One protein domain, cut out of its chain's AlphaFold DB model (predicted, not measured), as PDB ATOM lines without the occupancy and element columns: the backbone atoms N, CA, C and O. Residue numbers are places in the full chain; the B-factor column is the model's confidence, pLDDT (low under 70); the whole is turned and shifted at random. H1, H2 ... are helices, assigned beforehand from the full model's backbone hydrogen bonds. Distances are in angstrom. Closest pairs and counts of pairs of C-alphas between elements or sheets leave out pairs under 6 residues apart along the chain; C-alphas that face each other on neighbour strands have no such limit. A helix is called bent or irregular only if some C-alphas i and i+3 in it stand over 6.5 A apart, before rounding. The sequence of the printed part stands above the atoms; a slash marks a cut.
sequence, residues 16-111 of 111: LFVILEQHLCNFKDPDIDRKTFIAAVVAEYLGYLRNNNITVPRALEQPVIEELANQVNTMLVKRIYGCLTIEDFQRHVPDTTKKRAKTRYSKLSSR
ATOM      1  N   LEU A  16     107.033  90.470  98.676       94.62
ATOM      2  CA  LEU A  16     105.574  90.348  98.624       94.62
ATOM      3  C   LEU A  16     105.153  88.879  98.749       94.62
ATOM      4  O   LEU A  16     104.218  88.552  99.480       94.62
ATOM      5  N   PHE A  17     105.889  87.979  98.094       94.19
ATOM      6  CA  PHE A  17     105.661  86.541  98.212       94.19
ATOM      7  C   PHE A  17     105.997  86.016  99.614       94.19
ATOM      8  O   PHE A  17     105.250  85.205 100.161       94.19
ATOM      9  N   VAL A  18     107.095  86.476 100.222       94.00
ATOM     10  CA  VAL A  18     107.472  86.075 101.592       94.00
ATOM     11  C   VAL A  18     106.405  86.495 102.606       94.00
ATOM     12  O   VAL A  18     106.046  85.697 103.473       94.00
ATOM     13  N   ILE A  19     105.884  87.718 102.481       94.94
ATOM     14  CA  ILE A  19     104.795  88.233 103.320       94.94
ATOM     15  C   ILE A  19     103.532  87.395 103.105       94.94
ATOM     16  O   ILE A  19     102.963  86.890 104.070       94.94
ATOM     17  N   LEU A  20     103.136  87.140 101.854       94.88
ATOM     18  CA  LEU A  20     101.995  86.272 101.550       94.88
ATOM     19  C   LEU A  20     102.130  84.881 102.191       94.88
ATOM     20  O   LEU A  20     101.181  84.400 102.810       94.88
ATOM     21  N   GLU A  21     103.283  84.216 102.057       92.88
ATOM     22  CA  GLU A  21     103.496  82.886 102.646       92.88
ATOM     23  C   GLU A  21     103.370  82.908 104.172       92.88
ATOM     24  O   GLU A  21     102.799  81.984 104.758       92.88
ATOM     25  N   GLN A  22     103.891  83.954 104.816       93.25
ATOM     26  CA  GLN A  22     103.779  84.136 106.256       93.25
ATOM     27  C   GLN A  22     102.315  84.307 106.679       93.25
ATOM     28  O   GLN A  22     101.884  83.645 107.626       93.25
ATOM     29  N   HIS A  23     101.545  85.132 105.967       92.00
ATOM     30  CA  HIS A  23     100.112  85.323 106.212       92.00
ATOM     31  C   HIS A  23      99.322  84.031 106.013       92.00
ATOM     32  O   HIS A  23      98.552  83.647 106.887       92.00
ATOM     33  N   LEU A  24      99.577  83.290 104.933       90.38
ATOM     34  CA  LEU A  24      98.945  81.992 104.680       90.38
ATOM     35  C   LEU A  24      99.235  80.972 105.789       90.38
ATOM     36  O   LEU A  24      98.341  80.255 106.234       90.38
ATOM     37  N   CYS A  25     100.480  80.898 106.264       87.31
ATOM     38  CA  CYS A  25     100.871  79.918 107.281       87.31
ATOM     39  C   CYS A  25     100.413  80.285 108.701       87.31
ATOM     40  O   CYS A  25     100.365  79.396 109.550       87.31
ATOM     41  N   ASN A  26     100.103  81.559 108.967       85.12
ATOM     42  CA  ASN A  26      99.669  82.051 110.282       85.12
ATOM     43  C   ASN A  26      98.245  82.608 110.278       85.12
ATOM     44  O   ASN A  26      97.860  83.295 111.221       85.12
ATOM     45  N   PHE A  27      97.476  82.325 109.233       80.88
ATOM     46  CA  PHE A  27      96.058  82.625 109.180       80.88
ATOM     47  C   PHE A  27      95.357  81.945 110.362       80.88
ATOM     48  O   PHE A  27      95.576  80.759 110.609       80.88
ATOM     49  N   LYS A  28      94.606  82.721 111.144       75.75
ATOM     50  CA  LYS A  28      93.948  82.268 112.383       75.75
ATOM     51  C   LYS A  28      92.445  82.499 112.379       75.75
ATOM     52  O   LYS A  28      91.766  81.947 113.236       75.75
ATOM     53  N   ASP A  29      91.962  83.330 111.463       77.00
ATOM     54  CA  ASP A  29      90.577  83.771 111.425       77.00
ATOM     55  C   ASP A  29      89.888  83.169 110.193       77.00
ATOM     56  O   ASP A  29      90.137  83.641 109.083       77.00
ATOM     57  N   PRO A  30      89.080  82.107 110.354       68.44
ATOM     58  CA  PRO A  30      88.387  81.464 109.242       68.44
ATOM     59  C   PRO A  30      87.293  82.346 108.620       68.44
ATOM     60  O   PRO A  30      86.917  82.094 107.476       68.44
ATOM     61  N   ASP A  31      86.820  83.377 109.328       72.25
ATOM     62  CA  ASP A  31      85.725  84.247 108.885       72.25
ATOM     63  C   ASP A  31      86.216  85.454 108.072       72.25
ATOM     64  O   ASP A  31      85.416  86.178 107.472       72.25
ATOM     65  N   ILE A  32      87.533  85.685 108.017       79.69
ATOM     66  CA  ILE A  32      88.088  86.796 107.251       79.69
ATOM     67  C   ILE A  32      87.922  86.524 105.749       79.69
ATOM     68  O   ILE A  32      88.362  85.508 105.195       79.69
ATOM     69  N   ASP A  33      87.275  87.454 105.057       83.44
ATOM     70  CA  ASP A  33      87.054  87.305 103.632       83.44
ATOM     71  C   ASP A  33      88.361  87.507 102.841       83.44
ATOM     72  O   ASP A  33      89.323  88.157 103.269       83.44
ATOM     73  N   ARG A  34      88.386  86.965 101.622       85.81
ATOM     74  CA  ARG A  34      89.555  87.010 100.736       85.81
ATOM     75  C   ARG A  34      90.055  88.429 100.453       85.81
ATOM     76  O   ARG A  34      91.263  88.604 100.309       85.81
ATOM     77  N   LYS A  35      89.175  89.431 100.346       89.94
ATOM     78  CA  LYS A  35      89.598  90.818 100.094       89.94
ATOM     79  C   LYS A  35      90.324  91.373 101.308       89.94
ATOM     80  O   LYS A  35      91.377  91.976 101.139       89.94
ATOM     81  N   THR A  36      89.805  91.118 102.505       91.38
ATOM     82  CA  THR A  36      90.442  91.547 103.753       91.38
ATOM     83  C   THR A  36      91.808  90.877 103.940       91.38
ATOM     84  O   THR A  36      92.780  91.560 104.264       91.38
ATOM     85  N   PHE A  37      91.937  89.583 103.624       91.56
ATOM     86  CA  PHE A  37      93.238  88.899 103.608       91.56
ATOM     87  C   PHE A  37      94.234  89.553 102.635       91.56
ATOM     88  O   PHE A  37      95.369  89.855 103.004       91.56
ATOM     89  N   ILE A  38      93.813  89.809 101.392       94.12
ATOM     90  CA  ILE A  38      94.661  90.455 100.378       94.12
ATOM     91  C   ILE A  38      95.073  91.859 100.835       94.12
ATOM     92  O   ILE A  38      96.247  92.213 100.736       94.12
ATOM     93  N   ALA A  39      94.135  92.641 101.373       94.56
ATOM     94  CA  ALA A  39      94.400  93.981 101.878       94.56
ATOM     95  C   ALA A  39      95.431  93.972 103.016       94.56
ATOM     96  O   ALA A  39      96.316  94.824 103.029       94.56
ATOM     97  N   ALA A  40      95.375  92.988 103.921       94.38
ATOM     98  CA  ALA A  40      96.359  92.831 104.992       94.38
ATOM     99  C   ALA A  40      97.776  92.569 104.446       94.38
ATOM    100  O   ALA A  40      98.730  93.225 104.868       94.38
ATOM    101  N   VAL A  41      97.909  91.678 103.457       95.81
ATOM    102  CA  VAL A  41      99.194  91.387 102.792       95.81
ATOM    103  C   VAL A  41      99.747  92.629 102.082       95.81
ATOM    104  O   VAL A  41     100.928  92.951 102.228       95.81
ATOM    105  N   VAL A  42      98.903  93.355 101.339       96.75
ATOM    106  CA  VAL A  42      99.304  94.585 100.633       96.75
ATOM    107  C   VAL A  42      99.719  95.675 101.623       96.75
ATOM    108  O   VAL A  42     100.758  96.308 101.435       96.75
ATOM    109  N   ALA A  43      98.954  95.877 102.697       95.44
ATOM    110  CA  ALA A  43      99.263  96.867 103.724       95.44
ATOM    111  C   ALA A  43     100.613  96.589 104.400       95.44
ATOM    112  O   ALA A  43     101.407  97.515 104.595       95.44
ATOM    113  N   GLU A  44     100.906  95.322 104.706       95.31
ATOM    114  CA  GLU A  44     102.192  94.923 105.274       95.31
ATOM    115  C   GLU A  44     103.342  95.132 104.284       95.31
ATOM    116  O   GLU A  44     104.376  95.684 104.660       95.31
ATOM    117  N   TYR A  45     103.156  94.791 103.005       95.94
ATOM    118  CA  TYR A  45     104.170  95.033 101.977       95.94
ATOM    119  C   TYR A  45     104.459  96.528 101.772       95.94
ATOM    120  O   TYR A  45     105.619  96.933 101.702       95.94
ATOM    121  N   LEU A  46     103.434  97.382 101.759       94.44
ATOM    122  CA  LEU A  46     103.626  98.835 101.721       94.44
ATOM    123  C   LEU A  46     104.306  99.361 102.994       94.44
ATOM    124  O   LEU A  46     105.053 100.338 102.944       94.44
ATOM    125  N   GLY A  47     104.060  98.738 104.150       93.69
ATOM    126  CA  GLY A  47     104.826  98.982 105.377       93.69
ATOM    127  C   GLY A  47     106.302  98.614 105.214       93.69
ATOM    128  O   GLY A  47     107.178  99.419 105.527       93.69
ATOM    129  N   TYR A  48     106.581  97.441 104.643       93.56
ATOM    130  CA  TYR A  48     107.931  96.983 104.331       93.56
ATOM    131  C   TYR A  48     108.669  97.949 103.391       93.56
ATOM    132  O   TYR A  48     109.809  98.317 103.679       93.56
ATOM    133  N   LEU A  49     108.030  98.414 102.312       92.38
ATOM    134  CA  LEU A  49     108.629  99.387 101.390       92.38
ATOM    135  C   LEU A  49     109.001 100.693 102.102       92.38
ATOM    136  O   LEU A  49     110.137 101.153 101.974       92.38
ATOM    137  N   ARG A  50     108.090 101.237 102.920       92.25
ATOM    138  CA  ARG A  50     108.335 102.460 103.702       92.25
ATOM    139  C   ARG A  50     109.519 102.307 104.655       92.25
ATOM    140  O   ARG A  50     110.373 103.188 104.699       92.25
ATOM    141  N   ASN A  51     109.620 101.171 105.345       91.25
ATOM    142  CA  ASN A  51     110.752 100.871 106.233       91.25
ATOM    143  C   ASN A  51     112.090 100.767 105.480       91.25
ATOM    144  O   ASN A  51     113.144 100.997 106.063       91.25
ATOM    145  N   ASN A  52     112.057 100.468 104.178       90.06
ATOM    146  CA  ASN A  52     113.228 100.432 103.301       90.06
ATOM    147  C   ASN A  52     113.455 101.758 102.548       90.06
ATOM    148  O   ASN A  52     114.205 101.791 101.575       90.06
ATOM    149  N   ASN A  53     112.827 102.855 102.990       91.00
ATOM    150  CA  ASN A  53     112.889 104.181 102.363       91.00
ATOM    151  C   ASN A  53     112.370 104.218 100.912       91.00
ATOM    152  O   ASN A  53     112.710 105.119 100.145       91.00
ATOM    153  N   ILE A  54     111.521 103.261 100.529       92.06
ATOM    154  CA  ILE A  54     110.830 103.241  99.240       92.06
ATOM    155  C   ILE A  54     109.439 103.832  99.460       92.06
ATOM    156  O   ILE A  54     108.615 103.272 100.182       92.06
ATOM    157  N   THR A  55     109.176 104.978  98.834       89.81
ATOM    158  CA  THR A  55     107.899 105.688  98.968       89.81
ATOM    159  C   THR A  55     107.158 105.682  97.640       89.81
ATOM    160  O   THR A  55     107.746 105.944  96.591       89.81
ATOM    161  N   VAL A  56     105.858 105.402  97.690       88.94
ATOM    162  CA  VAL A  56     104.968 105.514  96.533       88.94
ATOM    163  C   VAL A  56     104.433 106.949  96.483       88.94
ATOM    164  O   VAL A  56     103.944 107.438  97.500       88.94
ATOM    165  N   PRO A  57     104.523 107.661  95.345       92.94
ATOM    166  CA  PRO A  57     103.909 108.976  95.211       92.94
ATOM    167  C   PRO A  57     102.405 108.907  95.474       92.94
ATOM    168  O   PRO A  57     101.736 108.019  94.958       92.94
ATOM    169  N   ARG A  58     101.851 109.890  96.192       90.44
ATOM    170  CA  ARG A  58     100.429 109.903  96.583       90.44
ATOM    171  C   ARG A  58      99.461 109.736  95.406       90.44
ATOM    172  O   ARG A  58      98.453 109.055  95.525       90.44
ATOM    173  N   ALA A  59      99.791 110.313  94.249       95.00
ATOM    174  CA  ALA A  59      98.997 110.180  93.024       95.00
ATOM    175  C   ALA A  59      98.956 108.743  92.464       95.00
ATOM    176  O   ALA A  59      98.063 108.410  91.693       95.00
ATOM    177  N   LEU A  60      99.923 107.904  92.842       94.56
ATOM    178  CA  LEU A  60     100.073 106.521  92.396       94.56
ATOM    179  C   LEU A  60      99.709 105.501  93.481       94.56
ATOM    180  O   LEU A  60      99.692 104.313  93.181       94.56
ATOM    181  N   GLU A  61      99.399 105.927  94.709       92.25
ATOM    182  CA  GLU A  61      99.083 105.010  95.814       92.25
ATOM    183  C   GLU A  61      97.944 104.059  95.453       92.25
ATOM    184  O   GLU A  61      98.107 102.847  95.557       92.25
ATOM    185  N   GLN A  62      96.820 104.595  94.976       95.12
ATOM    186  CA  GLN A  62      95.645 103.790  94.652       95.12
ATOM    187  C   GLN A  62      95.905 102.804  93.488       95.12
ATOM    188  O   GLN A  62      95.692 101.609  93.692       95.12
ATOM    189  N   PRO A  63      96.450 103.228  92.325       96.50
ATOM    190  CA  PRO A  63      96.845 102.296  91.263       96.50
ATOM    191  C   PRO A  63      97.835 101.215  91.718       96.50
ATOM    192  O   PRO A  63      97.720 100.059  91.318       96.50
ATOM    193  N   VAL A  64      98.804 101.569  92.569       95.75
ATOM    194  CA  VAL A  64      99.787 100.611  93.094       95.75
ATOM    195  C   VAL A  64      99.126  99.613  94.040       95.75
ATOM    196  O   VAL A  64      99.422  98.424  93.959       95.75
ATOM    197  N   ILE A  65      98.214 100.056  94.907       96.12
ATOM    198  CA  ILE A  65      97.441  99.168  95.785       96.12
ATOM    199  C   ILE A  65      96.624  98.170  94.961       96.12
ATOM    200  O   ILE A  65      96.626  96.982  95.277       96.12
ATOM    201  N   GLU A  66      95.952  98.628  93.904       96.88
ATOM    202  CA  GLU A  66      95.144  97.777  93.025       96.88
ATOM    203  C   GLU A  66      95.997  96.734  92.298       96.88
ATOM    204  O   GLU A  66      95.669  95.545  92.298       96.88
ATOM    205  N   GLU A  67      97.131  97.155  91.743       97.12
ATOM    206  CA  GLU A  67      98.064  96.255  91.070       97.12
ATOM    207  C   GLU A  67      98.658  95.224  92.044       97.12
ATOM    208  O   GLU A  67      98.658  94.022  91.767       97.12
ATOM    209  N   LEU A  68      99.083  95.655  93.235       97.06
ATOM    210  CA  LEU A  68      99.570  94.748  94.276       97.06
ATOM    211  C   LEU A  68      98.483  93.768  94.722       97.06
ATOM    212  O   LEU A  68      98.762  92.580  94.881       97.06
ATOM    213  N   ALA A  69      97.239  94.224  94.880       97.06
ATOM    214  CA  ALA A  69      96.122  93.352  95.221       97.06
ATOM    215  C   ALA A  69      95.899  92.283  94.141       97.06
ATOM    216  O   ALA A  69      95.715  91.110  94.475       97.06
ATOM    217  N   ASN A  70      95.993  92.641  92.856       97.00
ATOM    218  CA  ASN A  70      95.896  91.694  91.740       97.00
ATOM    219  C   ASN A  70      97.037  90.666  91.746       97.00
ATOM    220  O   ASN A  70      96.804  89.466  91.537       97.00
ATOM    221  N   GLN A  71      98.262  91.102  92.034       96.50
ATOM    222  CA  GLN A  71      99.421  90.216  92.148       96.50
ATOM    223  C   GLN A  71      99.278  89.251  93.328       96.50
ATOM    224  O   GLN A  71      99.420  88.038  93.152       96.50
ATOM    225  N   VAL A  72      98.922  89.758  94.512       96.31
ATOM    226  CA  VAL A  72      98.662  88.944  95.709       96.31
ATOM    227  C   VAL A  72      97.543  87.948  95.441       96.31
ATOM    228  O   VAL A  72      97.689  86.769  95.749       96.31
ATOM    229  N   ASN A  73      96.460  88.385  94.803       94.94
ATOM    230  CA  ASN A  73      95.353  87.523  94.422       94.94
ATOM    231  C   ASN A  73      95.801  86.380  93.498       94.94
ATOM    232  O   ASN A  73      95.435  85.224  93.705       94.94
ATOM    233  N   THR A  74      96.628  86.694  92.501       94.75
ATOM    234  CA  THR A  74      97.176  85.708  91.561       94.75
ATOM    235  C   THR A  74      98.077  84.699  92.270       94.75
ATOM    236  O   THR A  74      97.973  83.494  92.032       94.75
ATOM    237  N   MET A  75      98.951  85.165  93.165       93.94
ATOM    238  CA  MET A  75      99.819  84.294  93.956       93.94
ATOM    239  C   MET A  75      99.023  83.424  94.928       93.94
ATOM    240  O   MET A  75      99.300  82.231  95.034       93.94
ATOM    241  N   LEU A  76      98.013  83.996  95.585       92.19
ATOM    242  CA  LEU A  76      97.117  83.298  96.500       92.19
ATOM    243  C   LEU A  76      96.442  82.119  95.800       92.19
ATOM    244  O   LEU A  76      96.590  80.993  96.260       92.19
ATOM    245  N   VAL A  77      95.782  82.355  94.659       91.50
ATOM    246  CA  VAL A  77      95.103  81.299  93.877       91.50
ATOM    247  C   VAL A  77      96.063  80.187  93.493       91.50
ATOM    248  O   VAL A  77      95.741  79.014  93.655       91.50
ATOM    249  N   LYS A  78      97.256  80.543  93.008       90.56
ATOM    250  CA  LYS A  78      98.279  79.554  92.650       90.56
ATOM    251  C   LYS A  78      98.746  78.757  93.865       90.56
ATOM    252  O   LYS A  78      99.073  77.583  93.729       90.56
ATOM    253  N   ARG A  79      98.799  79.381  95.045       88.31
ATOM    254  CA  ARG A  79      99.326  78.753  96.259       88.31
ATOM    255  C   ARG A  79      98.339  77.802  96.916       88.31
ATOM    256  O   ARG A  79      98.767  76.750  97.378       88.31
ATOM    257  N   ILE A  80      97.059  78.160  96.923       88.00
ATOM    258  CA  ILE A  80      95.976  77.326  97.460       88.00
ATOM    259  C   ILE A  80      95.350  76.431  96.388       88.00
ATOM    260  O   ILE A  80      94.302  75.848  96.627       88.00
ATOM    261  N   TYR A  81      95.947  76.329  95.195       86.81
ATOM    262  CA  TYR A  81      95.416  75.490  94.125       86.81
ATOM    263  C   TYR A  81      95.229  74.046  94.616       86.81
ATOM    264  O   TYR A  81      96.164  73.435  95.132       86.81
ATOM    265  N   GLY A  82      94.015  73.514  94.457       82.00
ATOM    266  CA  GLY A  82      93.615  72.216  95.012       82.00
ATOM    267  C   GLY A  82      92.999  72.278  96.418       82.00
ATOM    268  O   GLY A  82      92.541  71.254  96.914       82.00
ATOM    269  N   CYS A  83      92.930  73.456  97.038       83.38
ATOM    270  CA  CYS A  83      92.229  73.720  98.293       83.38
ATOM    271  C   CYS A  83      91.064  74.690  98.042       83.38
ATOM    272  O   CYS A  83      91.199  75.645  97.275       83.38
ATOM    273  N   LEU A  84      89.916  74.454  98.684       78.25
ATOM    274  CA  LEU A  84      88.739  75.321  98.542       78.25
ATOM    275  C   LEU A  84      88.896  76.614  99.349       78.25
ATOM    276  O   LEU A  84      88.428  77.673  98.931       78.25
ATOM    277  N   THR A  85      89.587  76.532 100.487       82.00
ATOM    278  CA  THR A  85      89.795  77.645 101.416       82.00
ATOM    279  C   THR A  85      91.258  77.754 101.866       82.00
ATOM    280  O   THR A  85      92.062  76.832 101.694       82.00
ATOM    281  N   ILE A  86      91.621  78.896 102.466       83.75
ATOM    282  CA  ILE A  86      92.931  79.071 103.122       83.75
ATOM    283  C   ILE A  86      93.071  78.087 104.293       83.75
ATOM    284  O   ILE A  86      94.149  77.533 104.503       83.75
ATOM    285  N   GLU A  87      91.981  77.818 105.014       84.00
ATOM    286  CA  GLU A  87      91.961  76.838 106.100       84.00
ATOM    287  C   GLU A  87      92.289  75.427 105.587       84.00
ATOM    288  O   GLU A  87      93.161  74.747 106.136       84.00
ATOM    289  N   ASP A  88      91.669  75.007 104.480       84.38
ATOM    290  CA  ASP A  88      91.980  73.724 103.842       84.38
ATOM    291  C   ASP A  88      93.453  73.647 103.450       84.38
ATOM    292  O   ASP A  88      94.108  72.632 103.694       84.38
ATOM    293  N   PHE A  89      94.010  74.729 102.905       86.75
ATOM    294  CA  PHE A  89      95.436  74.795 102.607       86.75
ATOM    295  C   PHE A  89      96.292  74.579 103.864       86.75
ATOM    296  O   PHE A  89      97.236  73.789 103.838       86.75
ATOM    297  N   GLN A  90      95.961  75.210 104.991       85.88
ATOM    298  CA  GLN A  90      96.727  75.073 106.236       85.88
ATOM    299  C   GLN A  90      96.692  73.669 106.848       85.88
ATOM    300  O   GLN A  90      97.656  73.280 107.523       85.88
ATOM    301  N   ARG A  91      95.602  72.924 106.624       85.69
ATOM    302  CA  ARG A  91      95.460  71.520 107.041       85.69
ATOM    303  C   ARG A  91      96.348  70.586 106.220       85.69
ATOM    304  O   ARG A  91      96.879  69.623 106.764       85.69
ATOM    305  N   HIS A  92      96.547  70.889 104.938       85.69
ATOM    306  CA  HIS A  92      97.340  70.062 104.021       85.69
ATOM    307  C   HIS A  92      98.809  70.488 103.927       85.69
ATOM    308  O   HIS A  92      99.650  69.719 103.457       85.69
ATOM    309  N   VAL A  93      99.147  71.707 104.356       86.44
ATOM    310  CA  VAL A  93     100.516  72.206 104.252       86.44
ATOM    311  C   VAL A  93     101.408  71.586 105.344       86.44
ATOM    312  O   VAL A  93     101.113  71.713 106.536       86.44
ATOM    313  N   PRO A  94     102.535  70.942 104.984       88.12
ATOM    314  CA  PRO A  94     103.407  70.304 105.963       88.12
ATOM    315  C   PRO A  94     104.115  71.333 106.853       88.12
ATOM    316  O   PRO A  94     104.473  72.432 106.414       88.12
ATOM    317  N   ASP A  95     104.410  70.948 108.096       86.69
ATOM    318  CA  ASP A  95     105.070  71.819 109.081       86.69
ATOM    319  C   ASP A  95     106.443  72.328 108.629       86.69
ATOM    320  O   ASP A  95     106.886  73.408 109.024       86.69
ATOM    321  N   THR A  96     107.126  71.577 107.765       87.50
ATOM    322  CA  THR A  96     108.390  72.003 107.150       87.50
ATOM    323  C   THR A  96     108.211  73.270 106.314       87.50
ATOM    324  O   THR A  96     109.061  74.160 106.369       87.50
ATOM    325  N   THR A  97     107.094  73.404 105.597       86.00
ATOM    326  CA  THR A  97     106.751  74.601 104.821       86.00
ATOM    327  C   THR A  97     106.432  75.774 105.743       86.00
ATOM    328  O   THR A  97     106.976  76.858 105.534       86.00
ATOM    329  N   LYS A  98     105.667  75.552 106.823       87.19
ATOM    330  CA  LYS A  98     105.368  76.586 107.834       87.19
ATOM    331  C   LYS A  98     106.651  77.135 108.474       87.19
ATOM    332  O   LYS A  98     106.854  78.347 108.555       87.19
ATOM    333  N   LYS A  99     107.579  76.247 108.856       88.88
ATOM    334  CA  LYS A  99     108.897  76.621 109.407       88.88
ATOM    335  C   LYS A  99     109.745  77.409 108.402       88.88
ATOM    336  O   LYS A  99     110.403  78.382 108.781       88.88
ATOM    337  N   ARG A 100     109.727  77.015 107.123       89.00
ATOM    338  CA  ARG A 100     110.445  77.717 106.045       89.00
ATOM    339  C   ARG A 100     109.888  79.121 105.820       89.00
ATOM    340  O   ARG A 100     110.689  80.052 105.754       89.00
ATOM    341  N   ALA A 101     108.565  79.277 105.763       88.81
ATOM    342  CA  ALA A 101     107.905  80.577 105.635       88.81
ATOM    343  C   ALA A 101     108.308  81.514 106.784       88.81
ATOM    344  O   ALA A 101     108.857  82.587 106.536       88.81
ATOM    345  N   LYS A 102     108.207  81.039 108.034       89.50
ATOM    346  CA  LYS A 102     108.643  81.793 109.219       89.50
ATOM    347  C   LYS A 102     110.113  82.211 109.137       89.50
ATOM    348  O   LYS A 102     110.445  83.362 109.390       89.50
ATOM    349  N   THR A 103     110.998  81.295 108.741       89.88
ATOM    350  CA  THR A 103     112.437  81.581 108.614       89.88
ATOM    351  C   THR A 103     112.720  82.649 107.559       89.88
ATOM    352  O   THR A 103     113.548  83.533 107.781       89.88
ATOM    353  N   ARG A 104     112.052  82.575 106.400       90.19
ATOM    354  CA  ARG A 104     112.178  83.582 105.336       90.19
ATOM    355  C   ARG A 104     111.686  84.942 105.816       90.19
ATOM    356  O   ARG A 104     112.387  85.928 105.624       90.19
ATOM    357  N   TYR A 105     110.543  84.968 106.496       90.81
ATOM    358  CA  TYR A 105     109.963  86.187 107.044       90.81
ATOM    359  C   TYR A 105     110.867  86.843 108.097       90.81
ATOM    360  O   TYR A 105     111.157  88.033 108.012       90.81
ATOM    361  N   SER A 106     111.430  86.068 109.030       88.94
ATOM    362  CA  SER A 106     112.385  86.598 110.013       88.94
ATOM    363  C   SER A 106     113.612  87.230 109.349       88.94
ATOM    364  O   SER A 106     114.055  88.297 109.766       88.94
ATOM    365  N   LYS A 107     114.133  86.625 108.273       86.88
ATOM    366  CA  LYS A 107     115.247  87.191 107.490       86.88
ATOM    367  C   LYS A 107     114.869  88.466 106.732       86.88
ATOM    368  O   LYS A 107     115.755  89.269 106.458       86.88
ATOM    369  N   LEU A 108     113.592  88.635 106.385       85.00
ATOM    370  CA  LEU A 108     113.080  89.840 105.736       85.00
ATOM    371  C   LEU A 108     112.993  91.017 106.719       85.00
ATOM    372  O   LEU A 108     113.343  92.130 106.351       85.00
ATOM    373  N   SER A 109     112.582  90.751 107.964       69.69
ATOM    374  CA  SER A 109     112.430  91.759 109.028       69.69
ATOM    375  C   SER A 109     113.738  92.153 109.727       69.69
ATOM    376  O   SER A 109     113.747  93.131 110.465       69.69
ATOM    377  N   SER A 110     114.815  91.378 109.562       60.09
ATOM    378  CA  SER A 110     116.102  91.602 110.248       60.09
ATOM    379  C   SER A 110     117.108  92.423 109.422       60.09
ATOM    380  O   SER A 110     118.297  92.410 109.735       60.09
ATOM    381  N   ARG A 111     116.664  93.053 108.330       51.84
ATOM    382  CA  ARG A 111     117.470  93.951 107.492       51.84
ATOM    383  C   ARG A 111     117.111  95.395 107.785       51.84
ATOM    384  O   ARG A 111     118.057  96.206 107.765       51.84
TER     385      ARG A 111
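This is residues 16 to 111 of the 111 residues of an uncharacterized protein of Bdellovibrionales bacterium RIFOXYD1_FULL_44_7 (UniProt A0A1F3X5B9). A short helix, H1, lies in the middle, with H5 packed on one side of it and H2 and the long H3, which cross each other, on the other side. The small H4 is near the last residue of H1. The printed part has 96 residues with five named helices, H1 to H5 in chain order, and no named strand: all helix. It is compact, with a radius of gyration of the C-alphas of 13.9 A and spans of 41 by 28 by 21 A.

H1, residues 16 to 25, is the hub, touching four helices. H2, residues 34 to 51, touches it with residues 41 to 45 alone, at a steep tilt of 49 degrees, opposite ways; the closest C-alphas, of Leu 16 and Tyr 45, are 5.9 A apart. H3, residues 58 to 79, touches H1 with residues 72 to 76 alone, closest at the C-alphas of Leu 20 and Val 72, 7.2 A. H2 and H3 touch at a steep tilt of 57 degrees, closest at the C-alphas of Ile 38 and Ala 69, 6.1 A. H4, residues 86 to 92, only just touches H1, with 3 pairs of C-alphas within 8 A, the closest those of Cys 25 and Gln 90, 6.5 A. H5, residues 95 to 109, touches H1 at a steep tilt of 43 degrees, opposite ways, closest at the C-alphas of Gln 22 and Ala 101, 5.5 A. H3 and H5 are apart. Every O i to N i+4 pair is within hydrogen-bond range in H1, H2, H4 and H5; in H3, 16 of 18 are.

H1 begins at C-alpha 16 (105.574, 90.348, 98.624) and is 14.3 A long. H2 measures 25.9 A, H3 31.2 A, H4 10.1 A and H5 21.3 A, ending at C-alpha 109 (112.430, 91.759, 109.028). H3 is irregular: C-alphas 59 and 62 are 7.4 A apart.

The two C-alphas farthest apart, of Ala 59 and Pro 94, are 42.2 A apart. The printed part has no cut and no long link; the link from H4 to H5 is tight. The model's pLDDT is under 70 at residue 30 and residues 109 to 111.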